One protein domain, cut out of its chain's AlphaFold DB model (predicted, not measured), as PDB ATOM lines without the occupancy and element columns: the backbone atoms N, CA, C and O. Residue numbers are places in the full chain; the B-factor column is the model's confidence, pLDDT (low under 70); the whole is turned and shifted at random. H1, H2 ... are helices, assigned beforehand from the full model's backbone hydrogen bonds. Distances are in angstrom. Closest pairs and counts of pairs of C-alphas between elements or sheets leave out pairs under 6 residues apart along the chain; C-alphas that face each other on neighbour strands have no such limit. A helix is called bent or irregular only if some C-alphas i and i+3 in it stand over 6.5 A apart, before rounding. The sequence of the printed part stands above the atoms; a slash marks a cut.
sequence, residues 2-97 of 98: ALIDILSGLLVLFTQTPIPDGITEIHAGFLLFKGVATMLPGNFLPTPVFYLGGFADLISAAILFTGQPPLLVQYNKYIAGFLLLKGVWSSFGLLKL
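What this domain is: This is residues 2 to 97 of the 98 residues of an uncharacterized protein of DPANN group archaeon LC1Nh (UniProt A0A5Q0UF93). Two helical hairpins, H1 with H2 and H3 with H4, are packed one on the other as two layers of two helices, with the helices of one layer crossing those of the other at a steep angle. H3 meets both helices of the first hairpin, while H4 packs along H3 on the side away from H2 and only comes near H1. The printed part has 96 residues with four named helices, in the order H1, H2, H3, H4, and no named strand; its class is all helix. The whole is compact, with a radius of gyration of the C-alphas of 12.8 A, and its C-alphas span 36 by 25 by 24 A.

Where its parts are: H1 is residues 2 to 14, 18.8 A from first to last C-alpha, and begins at C-alpha 2 at (-3.113, 29.319, 5.675). H2 is residues 21 to 39, 26.9 A long. H3 is residues 47 to 66, 29.4 A long, and begins at C-alpha 47 at (-1.273, 15.949, -3.404). H4 is residues 73 to 95, the longest helix with 23 residues and 33.8 A; its last C-alpha, 95, is at (-14.135, 11.500, -4.723). H4 is irregular: C-alphas 74 and 77 are 7.1 A apart, against about 5 A in a regular helix, and its line is a rough one.

How they stand to each other: H3 is the hub, touching three helices. H3 and H4 form a helical hairpin: they touch and run opposite ways at a shallow tilt of 34 degrees, only just short of steep, and their closest C-alphas are those of Ala 61 and Ala 80, 4.2 A apart. H3 touches H2 at a steep tilt of 51 degrees, opposite ways, with residues 53 to 60 of H3 and 27 to 34 of H2 alone; the closest C-alphas are those of Lys 34 and Gly 53, 7.0 A apart. H3 touches H1 with its residues 57 to 64 alone, at a steep tilt of 45 degrees, the same way; the closest C-alphas are those of Val 12 and Ser 60, 6.5 A apart. H1 and H2 form the other helical hairpin: they touch, opposite ways at a shallow tilt of 15 degrees, with the C-alphas of Ala 2 and Gly 35 closest at 4.0 A. H1 and H4 are close but not clearly touching, the closest C-alphas being those of Ser 8 and Ile 79, 7.3 A apart. H2 and H4 are apart. Every O i to N i+4 pair is within hydrogen-bond range in H1, H2 and H3, and 17 of 19 are in H4.

The domain as a whole: The two C-alphas farthest apart are those of Pro 70 and Leu 97, at 39.1 A. The printed part has no cut, and its three links are short, with 6, 7 and 6 residues between the helices. The mean pLDDT of the printed part is 81.5; residues 41 to 45, 47 to 48 and 93 to 97 are under 70.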
ATOM      1  N   ALA A   2      -4.248  29.453   4.766       80.44
ATOM      2  CA  ALA A   2      -3.113  29.319   5.675       80.44
ATOM      3  C   ALA A   2      -3.293  29.905   7.089       80.44
ATOM      4  O   ALA A   2      -3.050  29.220   8.074       80.44
ATOM      5  N   LEU A   3      -3.770  31.153   7.203       83.62
ATOM      6  CA  LEU A   3      -3.990  31.796   8.504       83.62
ATOM      7  C   LEU A   3      -4.978  31.019   9.388       83.62
ATOM      8  O   LEU A   3      -4.791  30.946  10.595       83.62
ATOM      9  N   ILE A   4      -6.012  30.425   8.789       85.19
ATOM     10  CA  ILE A   4      -6.993  29.625   9.525       85.19
ATOM     11  C   ILE A   4      -6.341  28.333  10.003       85.19
ATOM     12  O   ILE A   4      -6.485  28.012  11.169       85.19
ATOM     13  N   ASP A   5      -5.566  27.648   9.159       85.62
ATOM     14  CA  ASP A   5      -4.820  26.450   9.569       85.62
ATOM     15  C   ASP A   5      -3.871  26.748  10.748       85.62
ATOM     16  O   ASP A   5      -3.825  25.985  11.712       85.62
ATOM     17  N   ILE A   6      -3.191  27.903  10.730       87.25
ATOM     18  CA  ILE A   6      -2.315  28.339  11.829       87.25
ATOM     19  C   ILE A   6      -3.119  28.608  13.108       87.25
ATOM     20  O   ILE A   6      -2.778  28.103  14.177       87.25
ATOM     21  N   LEU A   7      -4.202  29.385  13.012       87.38
ATOM     22  CA  LEU A   7      -5.055  29.706  14.159       87.38
ATOM     23  C   LEU A   7      -5.709  28.455  14.749       87.38
ATOM     24  O   LEU A   7      -5.785  28.312  15.966       87.38
ATOM     25  N   SER A   8      -6.152  27.533  13.900       86.81
ATOM     26  CA  SER A   8      -6.714  26.250  14.308       86.81
ATOM     27  C   SER A   8      -5.667  25.361  14.969       86.81
ATOM     28  O   SER A   8      -5.981  24.742  15.978       86.81
ATOM     29  N   GLY A   9      -4.428  25.340  14.468       87.06
ATOM     30  CA  GLY A   9      -3.313  24.634  15.104       87.06
ATOM     31  C   GLY A   9      -3.030  25.148  16.510       87.06
ATOM     32  O   GLY A   9      -2.978  24.361  17.448       87.06
ATOM     33  N   LEU A  10      -2.944  26.471  16.678       87.94
ATOM     34  CA  LEU A  10      -2.782  27.087  17.999       87.94
ATOM     35  C   LEU A  10      -3.965  26.783  18.923       87.94
ATOM     36  O   LEU A  10      -3.765  26.461  20.090       87.94
ATOM     37  N   LEU A  11      -5.196  26.855  18.417       87.12
ATOM     38  CA  LEU A  11      -6.379  26.546  19.217       87.12
ATOM     39  C   LEU A  11      -6.387  25.092  19.672       87.12
ATOM     40  O   LEU A  11      -6.601  24.844  20.854       87.12
ATOM     41  N   VAL A  12      -6.119  24.147  18.771       87.75
ATOM     42  CA  VAL A  12      -6.048  22.720  19.103       87.75
ATOM     43  C   VAL A  12      -4.948  22.451  20.127       87.75
ATOM     44  O   VAL A  12      -5.217  21.756  21.099       87.75
ATOM     45  N   LEU A  13      -3.766  23.059  19.970       87.25
ATOM     46  CA  LEU A  13      -2.635  22.884  20.889       87.25
ATOM     47  C   LEU A  13      -2.985  23.236  22.338       87.25
ATOM     48  O   LEU A  13      -2.539  22.570  23.264       87.25
ATOM     49  N   PHE A  14      -3.775  24.289  22.534       85.81
ATOM     50  CA  PHE A  14      -4.154  24.743  23.868       85.81
ATOM     51  C   PHE A  14      -5.505  24.194  24.333       85.81
ATOM     52  O   PHE A  14      -5.899  24.453  25.467       85.81
ATOM     53  N   THR A  15      -6.238  23.462  23.490       86.75
ATOM     54  CA  THR A  15      -7.562  22.939  23.836       86.75
ATOM     55  C   THR A  15      -7.449  21.791  24.824       86.75
ATOM     56  O   THR A  15      -6.801  20.788  24.547       86.75
ATOM     57  N   GLN A  16      -8.163  21.893  25.946       85.44
ATOM     58  CA  GLN A  16      -8.324  20.758  26.847       85.44
ATOM     59  C   GLN A  16      -9.252  19.734  26.197       85.44
ATOM     60  O   GLN A  16     -10.418  20.027  25.931       85.44
ATOM     61  N   THR A  17      -8.733  18.545  25.918       84.31
ATOM     62  CA  THR A  17      -9.423  17.478  25.188       84.31
ATOM     63  C   THR A  17      -9.156  16.130  25.864       84.31
ATOM     64  O   THR A  17      -8.102  15.957  26.470       84.31
ATOM     65  N   PRO A  18     -10.075  15.150  25.778       82.06
ATOM     66  CA  PRO A  18      -9.816  13.786  26.248       82.06
ATOM     67  C   PRO A  18      -8.773  13.029  25.404       82.06
ATOM     68  O   PRO A  18      -8.420  11.899  25.738       82.06
ATOM     69  N   ILE A  19      -8.309  13.607  24.291       85.44
ATOM     70  CA  ILE A  19      -7.257  13.029  23.451       85.44
ATOM     71  C   ILE A  19      -5.891  13.208  24.136       85.44
ATOM     72  O   ILE A  19      -5.604  14.311  24.595       85.44
ATOM     73  N   PRO A  20      -5.025  12.174  24.161       87.50
ATOM     74  CA  PRO A  20      -3.681  12.274  24.729       87.50
ATOM     75  C   PRO A  20      -2.884  13.465  24.185       87.50
ATOM     76  O   PRO A  20      -2.819  13.657  22.968       87.50
ATOM     77  N   ASP A  21      -2.215  14.196  25.078       84.31
ATOM     78  CA  ASP A  21      -1.501  15.442  24.757       84.31
ATOM     79  C   ASP A  21      -0.526  15.279  23.587       84.31
ATOM     80  O   ASP A  21      -0.562  16.062  22.643       84.31
ATOM     81  N   GLY A  22       0.255  14.194  23.560       85.88
ATOM     82  CA  GLY A  22       1.200  13.940  22.467       85.88
ATOM     83  C   GLY A  22       0.542  13.809  21.086       85.88
ATOM     84  O   GLY A  22       1.125  14.214  20.084       85.88
ATOM     85  N   ILE A  23      -0.689  13.288  21.002       86.12
ATOM     86  CA  ILE A  23      -1.431  13.207  19.732       86.12
ATOM     87  C   ILE A  23      -1.934  14.598  19.341       86.12
ATOM     88  O   ILE A  23      -1.810  14.997  18.183       86.12
ATOM     89  N   THR A  24      -2.468  15.343  20.307       86.38
ATOM     90  CA  THR A  24      -2.972  16.706  20.112       86.38
ATOM     91  C   THR A  24      -1.855  17.660  19.673       86.38
ATOM     92  O   THR A  24      -2.055  18.449  18.751       86.38
ATOM     93  N   GLU A  25      -0.658  17.539  20.250       88.88
ATOM     94  CA  GLU A  25       0.535  18.314  19.888       88.88
ATOM     95  C   GLU A  25       1.024  18.011  18.471       88.88
ATOM     96  O   GLU A  25       1.257  18.935  17.689       88.88
ATOM     97  N   ILE A  26       1.138  16.729  18.101       90.06
ATOM     98  CA  ILE A  26       1.534  16.326  16.741       90.06
ATOM     99  C   ILE A  26       0.521  16.851  15.722       90.06
ATOM    100  O   ILE A  26       0.897  17.389  14.677       90.06
ATOM    101  N   HIS A  27      -0.769  16.729  16.033       90.00
ATOM    102  CA  HIS A  27      -1.853  17.193  15.175       90.00
ATOM    103  C   HIS A  27      -1.852  18.715  14.999       90.00
ATOM    104  O   HIS A  27      -1.937  19.221  13.877       90.00
ATOM    105  N   ALA A  28      -1.699  19.455  16.098       88.94
ATOM    106  CA  ALA A  28      -1.539  20.901  16.073       88.94
ATOM    107  C   ALA A  28      -0.300  21.312  15.267       88.94
ATOM    108  O   ALA A  28      -0.385  22.195  14.413       88.94
ATOM    109  N   GLY A  29       0.829  20.631  15.471       89.62
ATOM    110  CA  GLY A  29       2.061  20.834  14.712       89.62
ATOM    111  C   GLY A  29       1.870  20.621  13.210       89.62
ATOM    112  O   GLY A  29       2.335  21.433  12.409       89.62
ATOM    113  N   PHE A  30       1.116  19.594  12.813       90.12
ATOM    114  CA  PHE A  30       0.770  19.359  11.413       90.12
ATOM    115  C   PHE A  30      -0.061  20.505  10.817       90.12
ATOM    116  O   PHE A  30       0.232  20.957   9.709       90.12
ATOM    117  N   LEU A  31      -1.063  21.022  11.540       89.44
ATOM    118  CA  LEU A  31      -1.856  22.170  11.083       89.44
ATOM    119  C   LEU A  31      -1.020  23.446  10.951       89.44
ATOM    120  O   LEU A  31      -1.164  24.166   9.962       89.44
ATOM    121  N   LEU A  32      -0.127  23.706  11.908       90.00
ATOM    122  CA  LEU A  32       0.799  24.836  11.848       90.00
ATOM    123  C   LEU A  32       1.717  24.715  10.630       90.00
ATOM    124  O   LEU A  32       1.829  25.659   9.848       90.00
ATOM    125  N   PHE A  33       2.315  23.539  10.418       89.81
ATOM    126  CA  PHE A  33       3.155  23.263   9.255       89.81
ATOM    127  C   PHE A  33       2.392  23.453   7.942       89.81
ATOM    128  O   PHE A  33       2.852  24.182   7.068       89.81
ATOM    129  N   LYS A  34       1.206  22.851   7.810       86.81
ATOM    130  CA  LYS A  34       0.328  22.998   6.641       86.81
ATOM    131  C   LYS A  34      -0.021  24.463   6.392       86.81
ATOM    132  O   LYS A  34       0.033  24.934   5.255       86.81
ATOM    133  N   GLY A  35      -0.371  25.190   7.449       85.75
ATOM    134  CA  GLY A  35      -0.680  26.609   7.381       85.75
ATOM    135  C   GLY A  35       0.496  27.411   6.838       85.75
ATOM    136  O   GLY A  35       0.347  28.089   5.828       85.75
ATOM    137  N   VAL A  36       1.689  27.252   7.415       86.69
ATOM    138  CA  VAL A  36       2.916  27.925   6.953       86.69
ATOM    139  C   VAL A  36       3.281  27.520   5.520       86.69
ATOM    140  O   VAL A  36       3.546  28.379   4.682       86.69
ATOM    141  N   ALA A  37       3.242  26.228   5.200       82.88
ATOM    142  CA  ALA A  37       3.594  25.709   3.881       82.88
ATOM    143  C   ALA A  37       2.667  26.229   2.772       82.88
ATOM    144  O   ALA A  37       3.121  26.478   1.658       82.88
ATOM    145  N   THR A  38       1.388  26.457   3.079       80.94
ATOM    146  CA  THR A  38       0.425  27.059   2.141       80.94
ATOM    147  C   THR A  38       0.510  28.591   2.066       80.94
ATOM    148  O   THR A  38      -0.131  29.179   1.196       80.94
ATOM    149  N   MET A  39       1.300  29.258   2.926       82.69
ATOM    150  CA  MET A  39       1.650  30.684   2.759       82.69
ATOM    151  C   MET A  39       2.770  30.894   1.740       82.69
ATOM    152  O   MET A  39       2.892  31.991   1.195       82.69
ATOM    153  N   LEU A  40       3.603  29.878   1.503       80.12
ATOM    154  CA  LEU A  40       4.738  29.997   0.598       80.12
ATOM    155  C   LEU A  40       4.265  30.066  -0.867       80.12
ATOM    156  O   LEU A  40       3.481  29.215  -1.307       80.12
ATOM    157  N   PRO A  41       4.745  31.047  -1.654       61.94
ATOM    158  CA  PRO A  41       4.412  31.147  -3.069       61.94
ATOM    159  C   PRO A  41       4.980  29.933  -3.815       61.94
ATOM    160  O   PRO A  41       6.184  29.701  -3.791       61.94
ATOM    161  N   GLY A  42       4.112  29.147  -4.459       64.94
ATOM    162  CA  GLY A  42       4.498  27.940  -5.207       64.94
ATOM    163  C   GLY A  42       3.810  26.645  -4.767       64.94
ATOM    164  O   GLY A  42       3.960  25.645  -5.454       64.94
ATOM    165  N   ASN A  43       3.027  26.666  -3.680       61.69
ATOM    166  CA  ASN A  43       2.197  25.546  -3.213       61.69
ATOM    167  C   ASN A  43       2.923  24.182  -3.285       61.69
ATOM    168  O   ASN A  43       2.478  23.249  -3.948       61.69
ATOM    169  N   PHE A  44       4.068  24.087  -2.604       63.97
ATOM    170  CA  PHE A  44       5.020  22.967  -2.674       63.97
ATOM    171  C   PHE A  44       4.533  21.646  -2.062       63.97
ATOM    172  O   PHE A  44       5.293  20.680  -1.986       63.97
ATOM    173  N   LEU A  45       3.295  21.592  -1.572       68.38
ATOM    174  CA  LEU A  45       2.787  20.404  -0.904       68.38
ATOM    175  C   LEU A  45       2.339  19.366  -1.942       68.38
ATOM    176  O   LEU A  45       1.512  19.673  -2.802       68.38
ATOM    177  N   PRO A  46       2.844  18.124  -1.881       70.75
ATOM    178  CA  PRO A  46       2.380  17.073  -2.773       70.75
ATOM    179  C   PRO A  46       0.911  16.734  -2.469       70.75
ATOM    180  O   PRO A  46       0.451  16.851  -1.332       70.75
ATOM    181  N   THR A  47       0.165  16.290  -3.481       68.56
ATOM    182  CA  THR A  47      -1.273  15.949  -3.404       68.56
ATOM    183  C   THR A  47      -1.668  15.087  -2.189       68.56
ATOM    184  O   THR A  47      -2.666  15.414  -1.547       68.56
ATOM    185  N   PRO A  48      -0.890  14.063  -1.778       69.00
ATOM    186  CA  PRO A  48      -1.133  13.316  -0.539       69.00
ATOM    187  C   PRO A  48      -1.229  14.178   0.728       69.00
ATOM    188  O   PRO A  48      -2.030  13.892   1.616       69.00
ATOM    189  N   VAL A  49      -0.451  15.260   0.814       70.00
ATOM    190  CA  VAL A  49      -0.440  16.165   1.973       70.00
ATOM    191  C   VAL A  49      -1.686  17.049   1.997       70.00
ATOM    192  O   VAL A  49      -2.158  17.404   3.074       70.00
ATOM    193  N   PHE A  50      -2.287  17.339   0.842       70.25
ATOM    194  CA  PHE A  50      -3.590  18.006   0.790       70.25
ATOM    195  C   PHE A  50      -4.713  17.119   1.333       70.25
ATOM    196  O   PHE A  50      -5.573  17.607   2.064       70.25
ATOM    197  N   TYR A  51      -4.671  15.814   1.054       72.56
ATOM    198  CA  TYR A  51      -5.645  14.855   1.579       72.56
ATOM    199  C   TYR A  51      -5.523  14.680   3.088       72.56
ATOM    200  O   TYR A  51      -6.513  14.828   3.806       72.56
ATOM    201  N   LEU A  52      -4.300  14.467   3.582       80.12
ATOM    202  CA  LEU A  52      -4.017  14.474   5.018       80.12
ATOM    203  C   LEU A  52      -4.422  15.810   5.652       80.12
ATOM    204  O   LEU A  52      -4.973  15.832   6.746       80.12
ATOM    205  N   GLY A  53      -4.234  16.913   4.927       82.06
ATOM    206  CA  GLY A  53      -4.699  18.243   5.293       82.06
ATOM    207  C   GLY A  53      -6.203  18.321   5.543       82.06
ATOM    208  O   GLY A  53      -6.602  18.894   6.553       82.06
ATOM    209  N   GLY A  54      -7.024  17.761   4.652       83.31
ATOM    210  CA  GLY A  54      -8.482  17.746   4.788       83.31
ATOM    211  C   GLY A  54      -8.967  16.875   5.946       83.31
ATOM    212  O   GLY A  54      -9.817  17.302   6.724       83.31
ATOM    213  N   PHE A  55      -8.373  15.691   6.127       84.75
ATOM    214  CA  PHE A  55      -8.640  14.857   7.304       84.75
ATOM    215  C   PHE A  55      -8.209  15.546   8.596       84.75
ATOM    216  O   PHE A  55      -8.916  15.467   9.601       84.75
ATOM    217  N   ALA A  56      -7.092  16.273   8.564       87.12
ATOM    218  CA  ALA A  56      -6.642  16.996   9.732       87.12
ATOM    219  C   ALA A  56      -7.601  18.122  10.121       87.12
ATOM    220  O   ALA A  56      -7.852  18.314  11.307       87.12
ATOM    221  N   ASP A  57      -8.199  18.806   9.142       88.00
ATOM    222  CA  ASP A  57      -9.233  19.814   9.393       88.00
ATOM    223  C   ASP A  57     -10.468  19.196  10.077       88.00
ATOM    224  O   ASP A  57     -11.002  19.780  11.022       88.00
ATOM    225  N   LEU A  58     -10.887  17.987   9.676       89.00
ATOM    226  CA  LEU A  58     -12.001  17.269  10.316       89.00
ATOM    227  C   LEU A  58     -11.705  16.904  11.775       89.00
ATOM    228  O   LEU A  58     -12.545  17.116  12.650       89.00
ATOM    229  N   ILE A  59     -10.510  16.374  12.045       87.75
ATOM    230  CA  ILE A  59     -10.085  16.014  13.404       87.75
ATOM    231  C   ILE A  59     -10.006  17.270  14.277       87.75
ATOM    232  O   ILE A  59     -10.493  17.268  15.403       87.75
ATOM    233  N   SER A  60      -9.478  18.372  13.745       88.06
ATOM    234  CA  SER A  60      -9.430  19.651  14.457       88.06
ATOM    235  C   SER A  60     -10.815  20.182  14.782       88.06
ATOM    236  O   SER A  60     -11.040  20.646  15.895       88.06
ATOM    237  N   ALA A  61     -11.767  20.075  13.852       88.06
ATOM    238  CA  ALA A  61     -13.152  20.420  14.135       88.06
ATOM    239  C   ALA A  61     -13.713  19.578  15.290       88.06
ATOM    240  O   ALA A  61     -14.331  20.127  16.199       88.06
ATOM    241  N   ALA A  62     -13.457  18.267  15.297       85.75
ATOM    242  CA  ALA A  62     -13.899  17.377  16.367       85.75
ATOM    243  C   ALA A  62     -13.268  17.734  17.725       85.75
ATOM    244  O   ALA A  62     -13.987  17.820  18.722       85.75
ATOM    245  N   ILE A  63     -11.958  18.008  17.768       86.94
ATOM    246  CA  ILE A  63     -11.254  18.448  18.985       86.94
ATOM    247  C   ILE A  63     -11.844  19.758  19.499       86.94
ATOM    248  O   ILE A  63     -12.126  19.886  20.684       86.94
ATOM    249  N   LEU A  64     -12.094  20.717  18.613       88.00
ATOM    250  CA  LEU A  64     -12.647  22.012  18.989       88.00
ATOM    251  C   LEU A  64     -14.121  21.935  19.420       88.00
ATOM    252  O   LEU A  64     -14.538  22.709  20.276       88.00
ATOM    253  N   PHE A  65     -14.915  21.008  18.878       86.88
ATOM    254  CA  PHE A  65     -16.297  20.789  19.324       86.88
ATOM    255  C   PHE A  65     -16.397  20.066  20.669       86.88
ATOM    256  O   PHE A  65     -17.352  20.304  21.408       86.88
ATOM    257  N   THR A  66     -15.456  19.170  20.963       84.06
ATOM    258  CA  THR A  66     -15.491  18.316  22.163       84.06
ATOM    259  C   THR A  66     -14.639  18.845  23.309       84.06
ATOM    260  O   THR A  66     -14.915  18.536  24.467       84.06
ATOM    261  N   GLY A  67     -13.625  19.646  23.000       82.00
ATOM    262  CA  GLY A  67     -12.707  20.214  23.968       82.00
ATOM    263  C   GLY A  67     -13.091  21.612  24.447       82.00
ATOM    264  O   GLY A  67     -13.993  22.271  23.926       82.00
ATOM    265  N   GLN A  68     -12.366  22.074  25.462       83.31
ATOM    266  CA  GLN A  68     -12.478  23.416  26.021       83.31
ATOM    267  C   GLN A  68     -11.224  24.231  25.670       83.31
ATOM    268  O   GLN A  68     -10.200  24.110  26.347       83.31
ATOM    269  N   PRO A  69     -11.259  25.047  24.599       78.94
ATOM    270  CA  PRO A  69     -10.154  25.937  24.288       78.94
ATOM    271  C   PRO A  69     -10.072  27.081  25.303       78.94
ATOM    272  O   PRO A  69     -11.097  27.661  25.648       78.94
ATOM    273  N   PRO A  70      -8.869  27.474  25.746       74.25
ATOM    274  CA  PRO A  70      -8.673  28.588  26.673       74.25
ATOM    275  C   PRO A  70      -8.725  29.955  25.975       74.25
ATOM    276  O   PRO A  70      -8.845  30.983  26.636       74.25
ATOM    277  N   LEU A  71      -8.641  29.986  24.639       71.69
ATOM    278  CA  LEU A  71      -8.630  31.196  23.818       71.69
ATOM    279  C   LEU A  71      -9.766  31.154  22.794       71.69
ATOM    280  O   LEU A  71     -10.131  30.092  22.301       71.69
ATOM    281  N   LEU A  72     -10.324  32.323  22.459       73.25
ATOM    282  CA  LEU A  72     -11.371  32.475  21.436       73.25
ATOM    283  C   LEU A  72     -12.601  31.564  21.646       73.25
ATOM    284  O   LEU A  72     -13.253  31.176  20.680       73.25
ATOM    285  N   VAL A  73     -12.964  31.271  22.900       72.06
ATOM    286  CA  VAL A  73     -14.089  30.387  23.288       72.06
ATOM    287  C   VAL A  73     -15.384  30.716  22.536       72.06
ATOM    288  O   VAL A  73     -16.098  29.822  22.087       72.06
ATOM    289  N   GLN A  74     -15.669  32.008  22.353       76.69
ATOM    290  CA  GLN A  74     -16.866  32.490  21.655       76.69
ATOM    291  C   GLN A  74     -16.826  32.210  20.144       76.69
ATOM    292  O   GLN A  74     -17.864  31.967  19.531       76.69
ATOM    293  N   TYR A  75     -15.631  32.201  19.548       79.62
ATOM    294  CA  TYR A  75     -15.423  31.960  18.119       79.62
ATOM    295  C   TYR A  75     -15.140  30.496  17.788       79.62
ATOM    296  O   TYR A  75     -15.227  30.101  16.627       79.62
ATOM    297  N   ASN A  76     -14.862  29.680  18.802       81.56
ATOM    298  CA  ASN A  76     -14.493  28.282  18.657       81.56
ATOM    299  C   ASN A  76     -15.491  27.488  17.796       81.56
ATOM    300  O   ASN A  76     -15.098  26.801  16.861       81.56
ATOM    301  N   LYS A  77     -16.799  27.661  18.029       82.56
ATOM    302  CA  LYS A  77     -17.845  26.970  17.252       82.56
ATOM    303  C   LYS A  77     -17.840  27.349  15.769       82.56
ATOM    304  O   LYS A  77     -18.096  26.499  14.922       82.56
ATOM    305  N   TYR A  78     -17.532  28.607  15.451       86.06
ATOM    306  CA  TYR A  78     -17.440  29.074  14.067       86.06
ATOM    307  C   TYR A  78     -16.182  28.534  13.383       86.06
ATOM    308  O   TYR A  78     -16.250  28.102  12.234       86.06
ATOM    309  N   ILE A  79     -15.055  28.501  14.099       85.12
ATOM    310  CA  ILE A  79     -13.792  27.942  13.599       85.12
ATOM    311  C   ILE A  79     -13.940  26.433  13.377       85.12
ATOM    312  O   ILE A  79     -13.620  25.946  12.296       85.12
ATOM    313  N   ALA A  80     -14.507  25.705  14.340       86.50
ATOM    314  CA  ALA A  80     -14.785  24.277  14.225       86.50
ATOM    315  C   ALA A  80     -15.742  23.967  13.062       86.50
ATOM    316  O   ALA A  80     -15.470  23.080  12.257       86.50
ATOM    317  N   GLY A  81     -16.823  24.740  12.911       87.75
ATOM    318  CA  GLY A  81     -17.748  24.596  11.785       87.75
ATOM    319  C   GLY A  81     -17.084  24.858  10.432       87.75
ATOM    320  O   GLY A  81     -17.295  24.107   9.480       87.75
ATOM    321  N   PHE A  82     -16.228  25.878  10.347       89.12
ATOM    322  CA  PHE A  82     -15.468  26.167   9.134       89.12
ATOM    323  C   PHE A  82     -14.491  25.038   8.780       89.12
ATOM    324  O   PHE A  82     -14.435  24.619   7.625       89.12
ATOM    325  N   LEU A  83     -13.749  24.519   9.763       88.31
ATOM    326  CA  LEU A  83     -12.835  23.390   9.576       88.31
ATOM    327  C   LEU A  83     -13.572  22.121   9.147       88.31
ATOM    328  O   LEU A  83     -13.096  21.412   8.264       88.31
ATOM    329  N   LEU A  84     -14.761  21.874   9.702       90.38
ATOM    330  CA  LEU A  84     -15.601  20.747   9.312       90.38
ATOM    331  C   LEU A  84     -16.024  20.862   7.847       90.38
ATOM    332  O   LEU A  84     -15.817  19.931   7.075       90.38
ATOM    333  N   LEU A  85     -16.556  22.017   7.436       88.69
ATOM    334  CA  LEU A  85     -16.951  22.249   6.044       88.69
ATOM    335  C   LEU A  85     -15.760  22.141   5.088       88.69
ATOM    336  O   LEU A  85     -15.873  21.506   4.041       88.69
ATOM    337  N   LYS A  86     -14.613  22.718   5.455       86.12
ATOM    338  CA  LYS A  86     -13.375  22.646   4.671       86.12
ATOM    339  C   LYS A  86     -12.878  21.207   4.530       86.12
ATOM    340  O   LYS A  86     -12.552  20.788   3.421       86.12
ATOM    341  N   GLY A  87     -12.840  20.456   5.627       86.06
ATOM    342  CA  GLY A  87     -12.417  19.062   5.639       86.06
ATOM    343  C   GLY A  87     -13.341  18.180   4.800       86.06
ATOM    344  O   GLY A  87     -12.871  17.446   3.936       86.06
ATOM    345  N   VAL A  88     -14.662  18.334   4.959       87.12
ATOM    346  CA  VAL A  88     -15.671  17.634   4.148       87.12
ATOM    347  C   VAL A  88     -15.514  17.980   2.665       87.12
ATOM    348  O   VAL A  88     -15.489  17.087   1.823       87.12
ATOM    349  N   TRP A  89     -15.350  19.262   2.332       84.12
ATOM    350  CA  TRP A  89     -15.136  19.707   0.956       84.12
ATOM    351  C   TRP A  89     -13.865  19.111   0.342       84.12
ATOM    352  O   TRP A  89     -13.887  18.636  -0.793       84.12
ATOM    353  N   SER A  90     -12.769  19.072   1.104       80.94
ATOM    354  CA  SER A  90     -11.521  18.424   0.690       80.94
ATOM    355  C   SER A  90     -11.718  16.925   0.422       80.94
ATOM    356  O   SER A  90     -11.175  16.400  -0.550       80.94
ATOM    357  N   SER A  91     -12.535  16.245   1.231       78.31
ATOM    358  CA  SER A  91     -12.884  14.829   1.049       78.31
ATOM    359  C   SER A  91     -13.814  14.576  -0.145       78.31
ATOM    360  O   SER A  91     -13.720  13.536  -0.790       78.31
ATOM    361  N   PHE A  92     -14.680  15.525  -0.510       75.38
ATOM    362  CA  PHE A  92     -15.462  15.439  -1.750       75.38
ATOM    363  C   PHE A  92     -14.629  15.734  -3.002       75.38
ATOM    364  O   PHE A  92     -14.881  15.154  -4.056       75.38
ATOM    365  N   GLY A  93     -13.616  16.601  -2.901       66.88
ATOM    366  CA  GLY A  93     -12.630  16.798  -3.967       66.88
ATOM    367  C   GLY A  93     -11.860  15.514  -4.297       66.88
ATOM    368  O   GLY A  93     -11.592  15.248  -5.465       66.88
ATOM    369  N   LEU A  94     -11.593  14.687  -3.281       58.44
ATOM    370  CA  LEU A  94     -11.013  13.344  -3.410       58.44
ATOM    371  C   LEU A  94     -11.875  12.398  -4.253       58.44
ATOM    372  O   LEU A  94     -11.354  11.737  -5.144       58.44
ATOM    373  N   LEU A  95     -13.191  12.378  -4.014       57.75
ATOM    374  CA  LEU A  95     -14.135  11.500  -4.723       57.75
ATOM    375  C   LEU A  95     -14.259  11.802  -6.222       57.75
ATOM    376  O   LEU A  95     -14.782  10.982  -6.962       57.75
ATOM    377  N   LYS A  96     -13.810  12.976  -6.682       54.03
ATOM    378  CA  LYS A  96     -13.804  13.338  -8.109       54.03
ATOM    379  C   LYS A  96     -12.545  12.885  -8.857       54.03
ATOM    380  O   LYS A  96     -12.496  13.042 -10.073       54.03
ATOM    381  N   LEU A  97     -11.523  12.403  -8.146       51.72
ATOM    382  CA  LEU A  97     -10.233  11.980  -8.712       51.72
ATOM    383  C   LEU A  97     -10.062  10.449  -8.754       51.72
ATOM    384  O   LEU A  97      -9.075   9.976  -9.314       51.72
TER     385      LEU A  97